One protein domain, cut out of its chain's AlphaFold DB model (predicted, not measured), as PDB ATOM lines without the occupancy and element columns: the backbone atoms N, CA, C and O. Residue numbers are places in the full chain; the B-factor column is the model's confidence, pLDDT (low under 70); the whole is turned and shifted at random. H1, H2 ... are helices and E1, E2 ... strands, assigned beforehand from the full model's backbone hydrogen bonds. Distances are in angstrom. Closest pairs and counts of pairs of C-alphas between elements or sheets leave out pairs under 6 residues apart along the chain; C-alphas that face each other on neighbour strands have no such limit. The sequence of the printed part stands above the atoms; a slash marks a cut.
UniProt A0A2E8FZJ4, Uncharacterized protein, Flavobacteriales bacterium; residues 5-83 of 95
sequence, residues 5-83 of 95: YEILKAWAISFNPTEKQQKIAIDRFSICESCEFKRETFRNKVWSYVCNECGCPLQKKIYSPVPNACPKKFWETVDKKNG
ATOM      1  N   TYR A   5     -36.830   9.318  46.441       87.19
ATOM      2  CA  TYR A   5     -37.369   9.623  45.108       87.19
ATOM      3  C   TYR A   5     -38.462   8.638  44.656       87.19
ATOM      4  O   TYR A   5     -39.349   9.010  43.891       87.19
ATOM      5  N   GLU A   6     -38.412   7.381  45.106       87.50
ATOM      6  CA  GLU A   6     -39.382   6.339  44.742       87.50
ATOM      7  C   GLU A   6     -40.703   6.584  45.454       87.50
ATOM      8  O   GLU A   6     -41.767   6.432  44.858       87.50
ATOM      9  N   ILE A   7     -40.623   7.041  46.706       87.56
ATOM     10  CA  ILE A   7     -41.778   7.487  47.478       87.56
ATOM     11  C   ILE A   7     -42.416   8.687  46.775       87.56
ATOM     12  O   ILE A   7     -43.608   8.646  46.486       87.56
ATOM     13  N   LEU A   8     -41.640   9.711  46.415       88.94
ATOM     14  CA  LEU A   8     -42.172  10.887  45.713       88.94
ATOM     15  C   LEU A   8     -42.826  10.521  44.372       88.94
ATOM     16  O   LEU A   8     -43.925  10.990  44.082       88.94
ATOM     17  N   LYS A   9     -42.212   9.626  43.586       90.00
ATOM     18  CA  LYS A   9     -42.824   9.107  42.352       90.00
ATOM     19  C   LYS A   9     -44.126   8.356  42.620       90.00
ATOM     20  O   LYS A   9     -45.102   8.594  41.919       90.00
ATOM     21  N   ALA A  10     -44.164   7.479  43.624       90.88
ATOM     22  CA  ALA A  10     -45.377   6.744  43.987       90.88
ATOM     23  C   ALA A  10     -46.520   7.701  44.367       90.88
ATOM     24  O   ALA A  10     -47.662   7.519  43.950       90.88
ATOM     25  N   TRP A  11     -46.199   8.766  45.105       91.56
ATOM     26  CA  TRP A  11     -47.152   9.819  45.433       91.56
ATOM     27  C   TRP A  11     -47.628  10.567  44.189       91.56
ATOM     28  O   TRP A  11     -48.836  10.703  44.018       91.56
ATOM     29  N   ALA A  12     -46.730  10.986  43.298       92.25
ATOM     30  CA  ALA A  12     -47.105  11.651  42.049       92.25
ATOM     31  C   ALA A  12     -48.045  10.782  41.192       92.25
ATOM     32  O   ALA A  12     -49.096  11.254  40.763       92.25
ATOM     33  N   ILE A  13     -47.724   9.494  41.030       92.38
ATOM     34  CA  ILE A  13     -48.564   8.536  40.293       92.38
ATOM     35  C   ILE A  13     -49.938   8.390  40.957       92.38
ATOM     36  O   ILE A  13     -50.945   8.345  40.264       92.38
ATOM     37  N   SER A  14     -50.008   8.369  42.291       92.44
ATOM     38  CA  SER A  14     -51.285   8.221  43.001       92.44
ATOM     39  C   SER A  14     -52.281   9.364  42.766       92.44
ATOM     40  O   SER A  14     -53.466   9.186  43.034       92.44
ATOM     41  N   PHE A  15     -51.820  10.544  42.332       92.56
ATOM     42  CA  PHE A  15     -52.698  11.683  42.048       92.56
ATOM     43  C   PHE A  15     -53.298  11.627  40.642       92.56
ATOM     44  O   PHE A  15     -54.421  12.084  40.457       92.56
ATOM     45  N   ASN A  16     -52.570  11.075  39.669       93.62
ATOM     46  CA  ASN A  16     -53.052  10.907  38.300       93.62
ATOM     47  C   ASN A  16     -52.526   9.591  37.693       93.62
ATOM     48  O   ASN A  16     -51.582   9.611  36.894       93.62
ATOM     49  N   PRO A  17     -53.067   8.436  38.118       92.06
ATOM     50  CA  PRO A  17     -52.606   7.146  37.635       92.06
ATOM     51  C   PRO A  17     -53.161   6.849  36.242       92.06
ATOM     52  O   PRO A  17     -54.330   7.084  35.948       92.06
ATOM     53  N   THR A  18     -52.338   6.233  35.399       93.31
ATOM     54  CA  THR A  18     -52.826   5.560  34.185       93.31
ATOM     55  C   THR A  18     -53.709   4.361  34.542       93.31
ATOM     56  O   THR A  18     -53.573   3.783  35.623       93.31
ATOM     57  N   GLU A  19     -54.550   3.901  33.612       92.69
ATOM     58  CA  GLU A  19     -55.406   2.718  33.816       92.69
ATOM     59  C   GLU A  19     -54.606   1.478  34.243       92.69
ATOM     60  O   GLU A  19     -54.986   0.758  35.171       92.69
ATOM     61  N   LYS A  20     -53.436   1.260  33.625       90.12
ATOM     62  CA  LYS A  20     -52.536   0.159  33.986       90.12
ATOM     63  C   LYS A  20     -52.023   0.298  35.422       90.12
ATOM     64  O   LYS A  20     -52.036  -0.678  36.169       90.12
ATOM     65  N   GLN A  21     -51.582   1.491  35.823       91.06
ATOM     66  CA  GLN A  21     -51.112   1.742  37.190       91.06
ATOM     67  C   GLN A  21     -52.238   1.587  38.212       91.06
ATOM     68  O   GLN A  21     -52.007   1.022  39.278       91.06
ATOM     69  N   GLN A  22     -53.450   2.027  37.873       93.69
ATOM     70  CA  GLN A  22     -54.630   1.864  38.713       93.69
ATOM     71  C   GLN A  22     -54.946   0.383  38.942       93.69
ATOM     72  O   GLN A  22     -55.131  -0.037  40.082       93.69
ATOM     73  N   LYS A  23     -54.938  -0.429  37.880       93.00
ATOM     74  CA  LYS A  23     -55.164  -1.875  37.979       93.00
ATOM     75  C   LYS A  23     -54.124  -2.563  38.867       93.00
ATOM     76  O   LYS A  23     -54.481  -3.340  39.744       93.00
ATOM     77  N   ILE A  24     -52.847  -2.227  38.693       92.12
ATOM     78  CA  ILE A  24     -51.756  -2.767  39.519       92.12
ATOM     79  C   ILE A  24     -51.913  -2.344  40.981       92.12
ATOM     80  O   ILE A  24     -51.709  -3.151  41.885       92.12
ATOM     81  N   ALA A  25     -52.288  -1.089  41.225       93.00
ATOM     82  CA  ALA A  25     -52.523  -0.581  42.567       93.00
ATOM     83  C   ALA A  25     -53.667  -1.333  43.266       93.00
ATOM     84  O   ALA A  25     -53.516  -1.701  44.429       93.00
ATOM     85  N   ILE A  26     -54.761  -1.621  42.554       93.31
ATOM     86  CA  ILE A  26     -55.883  -2.427  43.060       93.31
ATOM     87  C   ILE A  26     -55.426  -3.859  43.369       93.31
ATOM     88  O   ILE A  26     -55.656  -4.345  44.477       93.31
ATOM     89  N   ASP A  27     -54.713  -4.506  42.443       93.06
ATOM     90  CA  ASP A  27     -54.179  -5.861  42.643       93.06
ATOM     91  C   ASP A  27     -53.218  -5.925  43.851       93.06
ATOM     92  O   ASP A  27     -53.203  -6.895  44.603       93.06
ATOM     93  N   ARG A  28     -52.411  -4.881  44.073       93.38
ATOM     94  CA  ARG A  28     -51.512  -4.779  45.236       93.38
ATOM     95  C   ARG A  28     -52.261  -4.489  46.529       93.38
ATOM     96  O   ARG A  28     -51.859  -4.977  47.588       93.38
ATOM     97  N   PHE A  29     -53.308  -3.671  46.460       93.31
ATOM     98  CA  PHE A  29     -54.120  -3.316  47.613       93.31
ATOM     99  C   PHE A  29     -54.925  -4.510  48.118       93.31
ATOM    100  O   PHE A  29     -54.964  -4.705  49.327       93.31
ATOM    101  N   SER A  30     -55.459  -5.357  47.231       93.31
ATOM    102  CA  SER A  30     -56.189  -6.573  47.625       93.31
ATOM    103  C   SER A  30     -55.331  -7.525  48.471       93.31
ATOM    104  O   SER A  30     -55.797  -8.077  49.463       93.31
ATOM    105  N   ILE A  31     -54.029  -7.625  48.179       93.00
ATOM    106  CA  ILE A  31     -53.068  -8.343  49.034       93.00
ATOM    107  C   ILE A  31     -52.924  -7.659  50.395       93.00
ATOM    108  O   ILE A  31     -52.802  -8.314  51.427       93.00
ATOM    109  N   CYS A  32     -52.903  -6.326  50.421       91.62
ATOM    110  CA  CYS A  32     -52.837  -5.583  51.674       91.62
ATOM    111  C   CYS A  32     -54.120  -5.708  52.504       91.62
ATOM    112  O   CYS A  32     -54.038  -5.562  53.721       91.62
ATOM    113  N   GLU A  33     -55.277  -6.001  51.905       89.69
ATOM    114  CA  GLU A  33     -56.535  -6.148  52.639       89.69
ATOM    115  C   GLU A  33     -56.503  -7.308  53.636       89.69
ATOM    116  O   GLU A  33     -56.996  -7.130  54.752       89.69
ATOM    117  N   SER A  34     -55.867  -8.424  53.281       89.50
ATOM    118  CA  SER A  34     -55.673  -9.599  54.142       89.50
ATOM    119  C   SER A  34     -54.320  -9.624  54.866       89.50
ATOM    120  O   SER A  34     -54.007 -10.580  55.572       89.50
ATOM    121  N   CYS A  35     -53.503  -8.580  54.714       92.00
ATOM    122  CA  CYS A  35     -52.154  -8.532  55.269       92.00
ATOM    123  C   CYS A  35     -52.156  -8.181  56.764       92.00
ATOM    124  O   CYS A  35     -52.664  -7.132  57.163       92.00
ATOM    125  N   GLU A  36     -51.478  -8.998  57.574       92.38
ATOM    126  CA  GLU A  36     -51.301  -8.800  59.024       92.38
ATOM    127  C   GLU A  36     -50.603  -7.475  59.389       92.38
ATOM    128  O   GLU A  36     -50.776  -6.936  60.480       92.38
ATOM    129  N   PHE A  37     -49.835  -6.905  58.454       91.56
ATOM    130  CA  PHE A  37     -49.119  -5.644  58.651       91.56
ATOM    131  C   PHE A  37     -49.967  -4.407  58.312       91.56
ATOM    132  O   PHE A  37     -49.466  -3.286  58.456       91.56
ATOM    133  N   LYS A  38     -51.214  -4.566  57.841       91.19
ATOM    134  CA  LYS A  38     -52.136  -3.446  57.610       91.19
ATOM    135  C   LYS A  38     -52.622  -2.907  58.953       91.19
ATOM    136  O   LYS A  38     -53.222  -3.631  59.739       91.19
ATOM    137  N   ARG A  39     -52.415  -1.613  59.197       89.62
ATOM    138  CA  ARG A  39     -52.988  -0.901  60.342       89.62
ATOM    139  C   ARG A  39     -53.841   0.262  59.880       89.62
ATOM    140  O   ARG A  39     -53.530   0.921  58.892       89.62
ATOM    141  N   GLU A  40     -54.906   0.511  60.622       88.75
ATOM    142  CA  GLU A  40     -55.761   1.677  60.460       88.75
ATOM    143  C   GLU A  40     -55.422   2.684  61.560       88.75
ATOM    144  O   GLU A  40     -55.549   2.381  62.745       88.75
ATOM    145  N   THR A  41     -54.933   3.865  61.176       81.94
ATOM    146  CA  THR A  41     -54.573   4.914  62.142       81.94
ATOM    147  C   THR A  41     -55.785   5.746  62.561       81.94
ATOM    148  O   THR A  41     -55.857   6.188  63.704       81.94
ATOM    149  N   PHE A  42     -56.766   5.925  61.672       82.56
ATOM    150  CA  PHE A  42     -58.013   6.631  61.959       82.56
ATOM    151  C   PHE A  42     -59.199   5.751  61.585       82.56
ATOM    152  O   PHE A  42     -59.348   5.371  60.426       82.56
ATOM    153  N   ARG A  43     -60.068   5.465  62.558       79.31
ATOM    154  CA  ARG A  43     -61.239   4.606  62.348       79.31
ATOM    155  C   ARG A  43     -62.092   5.096  61.174       79.31
ATOM    156  O   ARG A  43     -62.448   6.275  61.107       79.31
ATOM    157  N   ASN A  44     -62.468   4.165  60.305       76.12
ATOM    158  CA  ASN A  44     -63.333   4.348  59.142       76.12
ATOM    159  C   ASN A  44     -62.770   5.306  58.080       76.12
ATOM    160  O   ASN A  44     -63.530   5.933  57.336       76.12
ATOM    161  N   LYS A  45     -61.443   5.456  57.995       83.00
ATOM    162  CA  LYS A  45     -60.798   6.312  56.991       83.00
ATOM    163  C   LYS A  45     -59.806   5.503  56.169       83.00
ATOM    164  O   LYS A  45     -58.688   5.254  56.603       83.00
ATOM    165  N   VAL A  46     -60.173   5.198  54.924       78.06
ATOM    166  CA  VAL A  46     -59.340   4.435  53.969       78.06
ATOM    167  C   VAL A  46     -57.970   5.092  53.731       78.06
ATOM    168  O   VAL A  46     -56.968   4.408  53.538       78.06
ATOM    169  N   TRP A  47     -57.895   6.425  53.793       81.75
ATOM    170  CA  TRP A  47     -56.632   7.164  53.656       81.75
ATOM    171  C   TRP A  47     -55.675   6.977  54.833       81.75
ATOM    172  O   TRP A  47     -54.483   7.240  54.698       81.75
ATOM    173  N   SER A  48     -56.177   6.489  55.967       85.50
ATOM    174  CA  SER A  48     -55.391   6.252  57.176       85.50
ATOM    175  C   SER A  48     -54.739   4.873  57.229       85.50
ATOM    176  O   SER A  48     -54.081   4.541  58.214       85.50
ATOM    177  N   TYR A  49     -54.929   4.051  56.196       91.38
ATOM    178  CA  TYR A  49     -54.307   2.742  56.140       91.38
ATOM    179  C   TYR A  49     -52.799   2.875  55.939       91.38
ATOM    180  O   TYR A  49     -52.325   3.426  54.943       91.38
ATOM    181  N   VAL A  50     -52.041   2.316  56.876       92.56
ATOM    182  CA  VAL A  50     -50.580   2.325  56.889       92.56
ATOM    183  C   VAL A  50     -50.046   0.904  57.004       92.56
ATOM    184  O   VAL A  50     -50.666   0.018  57.590       92.56
ATOM    185  N   CYS A  51     -48.875   0.669  56.421       92.12
ATOM    186  CA  CYS A  51     -48.161  -0.592  56.587       92.12
ATOM    187  C   CYS A  51     -47.243  -0.492  57.808       92.12
ATOM    188  O   CYS A  51     -46.320   0.316  57.799       92.12
ATOM    189  N   ASN A  52     -47.448  -1.328  58.826       90.81
ATOM    190  CA  ASN A  52     -46.651  -1.307  60.058       90.81
ATOM    191  C   ASN A  52     -45.171  -1.671  59.832       90.81
ATOM    192  O   ASN A  52     -44.309  -1.234  60.577       90.81
ATOM    193  N   GLU A  53     -44.874  -2.444  58.785       90.38
ATOM    194  CA  GLU A  53     -43.509  -2.893  58.474       90.38
ATOM    195  C   GLU A  53     -42.645  -1.790  57.838       90.38
ATOM    196  O   GLU A  53     -41.432  -1.763  58.016       90.38
ATOM    197  N   CYS A  54     -43.246  -0.892  57.048       87.12
ATOM    198  CA  CYS A  54     -42.497   0.161  56.347       87.12
ATOM    199  C   CYS A  54     -42.917   1.588  56.704       87.12
ATOM    200  O   CYS A  54     -42.316   2.528  56.198       87.12
ATOM    201  N   GLY A  55     -43.983   1.764  57.485       87.44
ATOM    202  CA  GLY A  55     -44.529   3.066  57.875       87.44
ATOM    203  C   GLY A  55     -45.182   3.871  56.745       87.44
ATOM    204  O   GLY A  55     -45.604   5.001  56.967       87.44
ATOM    205  N   CYS A  56     -45.281   3.333  55.524       89.69
ATOM    206  CA  CYS A  56     -45.838   4.082  54.396       89.69
ATOM    207  C   CYS A  56     -47.375   4.001  54.363       89.69
ATOM    208  O   CYS A  56     -47.926   2.915  54.596       89.69
ATOM    209  N   PRO A  57     -48.067   5.083  53.956       91.62
ATOM    210  CA  PRO A  57     -49.492   5.045  53.643       91.62
ATOM    211  C   PRO A  57     -49.770   4.084  52.485       91.62
ATOM    212  O   PRO A  57     -49.178   4.208  51.407       91.62
ATOM    213  N   LEU A  58     -50.684   3.135  52.682       91.75
ATOM    214  CA  LEU A  58     -50.983   2.095  51.697       91.75
ATOM    215  C   LEU A  58     -51.550   2.679  50.405       91.75
ATOM    216  O   LEU A  58     -51.083   2.302  49.334       91.75
ATOM    217  N   GLN A  59     -52.441   3.672  50.495       90.69
ATOM    218  CA  GLN A  59     -53.017   4.350  49.326       90.69
ATOM    219  C   GLN A  59     -51.975   4.965  48.386       90.69
ATOM    220  O   GLN A  59     -52.246   5.155  47.208       90.69
ATOM    221  N   LYS A  60     -50.787   5.300  48.895       91.62
ATOM    222  CA  LYS A  60     -49.702   5.886  48.101       91.62
ATOM    223  C   LYS A  60     -48.695   4.820  47.688       91.62
ATOM    224  O   LYS A  60     -48.261   4.775  46.542       91.62
ATOM    225  N   LYS A  61     -48.372   3.905  48.605       91.06
ATOM    226  CA  LYS A  61     -47.377   2.847  48.406       91.06
ATOM    227  C   LYS A  61     -47.733   1.887  47.267       91.06
ATOM    228  O   LYS A  61     -46.837   1.452  46.549       91.06
ATOM    229  N   ILE A  62     -49.013   1.550  47.094       93.44
ATOM    230  CA  ILE A  62     -49.475   0.626  46.039       93.44
ATOM    231  C   ILE A  62     -49.139   1.113  44.620       93.44
ATOM    232  O   ILE A  62     -48.969   0.292  43.721       93.44
ATOM    233  N   TYR A  63     -48.933   2.421  44.434       93.56
ATOM    234  CA  TYR A  63     -48.512   3.036  43.169       93.56
ATOM    235  C   TYR A  63     -46.990   3.075  42.971       93.56
ATOM    236  O   TYR A  63     -46.502   3.741  42.061       93.56
ATOM    237  N   SER A  64     -46.217   2.381  43.813       91.12
ATOM    238  CA  SER A  64     -44.762   2.339  43.674       91.12
ATOM    239  C   SER A  64     -44.350   1.854  42.276       91.12
ATOM    240  O   SER A  64     -44.797   0.783  41.856       91.12
ATOM    241  N   PRO A  65     -43.469   2.578  41.562       86.31
ATOM    242  CA  PRO A  65     -42.941   2.117  40.281       86.31
ATOM    243  C   PRO A  65     -41.911   0.991  40.445       86.31
ATOM    244  O   PRO A  65     -41.488   0.396  39.461       86.31
ATOM    245  N   VAL A  66     -41.485   0.713  41.681       87.44
ATOM    246  CA  VAL A  66     -40.444  -0.269  41.979       87.44
ATOM    247  C   VAL A  66     -41.043  -1.679  42.014       87.44
ATOM    248  O   VAL A  66     -42.043  -1.882  42.718       87.44
ATOM    249  N   PRO A  67     -40.431  -2.655  41.318       84.06
ATOM    250  CA  PRO A  67     -40.807  -4.057  41.432       84.06
ATOM    251  C   PRO A  67     -40.623  -4.552  42.865       84.06
ATOM    252  O   PRO A  67     -39.600  -4.317  43.506       84.06
ATOM    253  N   ASN A  68     -41.622  -5.264  43.365       84.81
ATOM    254  CA  ASN A  68     -41.644  -5.881  44.678       84.81
ATOM    255  C   ASN A  68     -41.320  -4.914  45.834       84.81
ATOM    256  O   ASN A  68     -40.600  -5.238  46.778       84.81
ATOM    257  N   ALA A  69     -41.892  -3.710  45.780       87.75
ATOM    258  CA  ALA A  69     -41.725  -2.667  46.797       87.75
ATOM    259  C   ALA A  69     -42.238  -3.049  48.207       87.75
ATOM    260  O   ALA A  69     -42.056  -2.299  49.174       87.75
ATOM    261  N   CYS A  70     -42.912  -4.193  48.349       89.94
ATOM    262  CA  CYS A  70     -43.318  -4.730  49.639       89.94
ATOM    263  C   CYS A  70     -42.101  -5.322  50.382       89.94
ATOM    264  O   CYS A  70     -41.472  -6.237  49.858       89.94
ATOM    265  N   PRO A  71     -41.792  -4.897  51.627       87.38
ATOM    266  CA  PRO A  71     -40.678  -5.461  52.398       87.38
ATOM    267  C   PRO A  71     -40.772  -6.979  52.604       87.38
ATOM    268  O   PRO A  71     -39.751  -7.655  52.649       87.38
ATOM    269  N   LYS A  72     -41.998  -7.513  52.695       89.44
ATOM    270  CA  LYS A  72     -42.282  -8.948  52.852       89.44
ATOM    271  C   LYS A  72     -42.425  -9.697  51.522       89.44
ATOM    272  O   LYS A  72     -42.812 -10.855  51.509       89.44
ATOM    273  N   LYS A  73     -42.149  -9.033  50.398       88.94
ATOM    274  CA  LYS A  73     -42.199  -9.594  49.041       88.94
ATOM    275  C   LYS A  73     -43.563 -10.111  48.552       88.94
ATOM    276  O   LYS A  73     -43.642 -10.755  47.514       88.94
ATOM    277  N   PHE A  74     -44.659  -9.776  49.235       89.75
ATOM    278  CA  PHE A  74     -45.994 -10.270  48.868       89.75
ATOM    279  C   PHE A  74     -46.498  -9.798  47.495       89.75
ATOM    280  O   PHE A  74     -47.409 -10.402  46.943       89.75
ATOM    281  N   TRP A  75     -45.917  -8.742  46.921       91.44
ATOM    282  CA  TRP A  75     -46.327  -8.216  45.613       91.44
ATOM    283  C   TRP A  75     -45.641  -8.899  44.428       91.44
ATOM    284  O   TRP A  75     -45.977  -8.593  43.291       91.44
ATOM    285  N   GLU A  76     -44.729  -9.843  44.663       88.38
ATOM    286  CA  GLU A  76     -43.950 -10.496  43.609       88.38
ATOM    287  C   GLU A  76     -44.824 -11.130  42.515       88.38
ATOM    288  O   GLU A  76     -44.597 -10.902  41.327       88.38
ATOM    289  N   THR A  77     -45.863 -11.872  42.901       87.00
ATOM    290  CA  THR A  77     -46.776 -12.530  41.955       87.00
ATOM    291  C   THR A  77     -47.590 -11.521  41.144       87.00
ATOM    292  O   THR A  77     -47.785 -11.700  39.941       87.00
ATOM    293  N   VAL A  78     -48.047 -10.439  41.781       88.88
ATOM    294  CA  VAL A  78     -48.844  -9.384  41.130       88.88
ATOM    295  C   VAL A  78     -47.997  -8.559  40.171       88.88
ATOM    296  O   VAL A  78     -48.442  -8.253  39.065       88.88
ATOM    297  N   ASP A  79     -46.772  -8.237  40.570       87.69
ATOM    298  CA  ASP A  79     -45.837  -7.468  39.756       87.69
ATOM    299  C   ASP A  79     -45.409  -8.272  38.525       87.69
ATOM    300  O   ASP A  79     -45.494  -7.758  37.408       87.69
ATOM    301  N   LYS A  80     -45.096  -9.567  38.696       87.31
ATOM    302  CA  LYS A  80     -44.839 -10.501  37.585       87.31
ATOM    303  C   LYS A  80     -46.033 -10.594  36.632       87.31
ATOM    304  O   LYS A  80     -45.864 -10.429  35.427       87.31
ATOM    305  N   LYS A  81     -47.251 -10.789  37.159       86.94
ATOM    306  CA  LYS A  81     -48.486 -10.882  36.355       86.94
ATOM    307  C   LYS A  81     -48.744  -9.626  35.521       86.94
ATOM    308  O   LYS A  81     -49.246  -9.721  34.406       86.94
ATOM    309  N   ASN A  82     -48.419  -8.451  36.055       82.12
ATOM    310  CA  ASN A  82     -48.635  -7.176  35.374       82.12
ATOM    311  C   ASN A  82     -47.410  -6.692  34.565       82.12
ATOM    312  O   ASN A  82     -47.422  -5.574  34.034       82.12
ATOM    313  N   GLY A  83     -46.372  -7.528  34.446       77.00
ATOM    314  CA  GLY A  83     -45.168  -7.241  33.667       77.00
ATOM    315  C   GLY A  83     -44.300  -6.128  34.255       77.00
ATOM    316  O   GLY A  83     -43.577  -5.472  33.509       77.00
TER     317      GLY A  83
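Overview. This is residues 5 to 83 of the 95 residues of an uncharacterized protein of Flavobacteriales bacterium (UniProt A0A2E8FZJ4). What shape do these atoms make? The long helix H2 has H1 crosswise near its first residues, H4 packed on its residues 24 to 28 and the small hairpin of E1 and E2 beyond its last residue. Short H3 sits near the middle and packs on H1 and E2. What makes it up? The printed part has 79 residues, with four named helices and two named strands in the order H1, H2, E1, E2, H3, H4; the 42 residues in named elements are mostly helix, 36 in helices and 6 in strands, and the sheet E1 - E2 is antiparallel. It is compact, with a radius of gyration of the C-alphas of 11.7 A and spans of 34 by 24 by 22 A.

Along the chain. Where are the helices? H1 is residues 5 to 15, 15.8 A, from C-alpha 5 at (-37.369, 9.623, 45.108); H2 is residues 19 to 33, 20.8 A. H3 is residues 58 to 61, 4.9 A; H4 is residues 76 to 81, 8.6 A, ending at C-alpha 81 at (-48.486, -10.882, 36.355). Where are the strands? E1 is residues 38 to 40, 6.9 A, and E2 residues 49 to 51, 7.0 A.

Arrangement. What is near H1? H1 and H2 are close but not clearly touching, about perpendicular at 75 degrees, with closest C-alphas Ile 13 and Gln 21 7.9 A apart. H1 and H3 touch, closest C-alphas Trp 11 and Lys 60, 5.4 A. What does H2 touch? With residues 24 to 28 alone it touches H4, closest C-alphas Asp 27 and Val 78, 6.6 A, opposite ways at a shallow tilt of 34 degrees, only just short of steep. With residues 29 to 32 alone it only just touches H3, with 3 pairs of C-alphas within 8 A, the closest Phe 29 and Leu 58, 7.5 A. What does the backbone show? In the hairpin E1 and E2, N 39 and O 50 are within hydrogen-bond range at 2.9 A. Every O i to N i+4 pair is within range in H1 and H4, and 10 of 11 in H2; H3 is too short for one.

Size, cuts and confidence. How large is it? The two C-alphas farthest apart, Arg 43 and Gly 83, are 34.9 A apart. Is it unbroken? The printed part has no cut; the link from H3 to H4, residues 62 to 75, is long. Is confidence low anywhere? No printed residue is under 70.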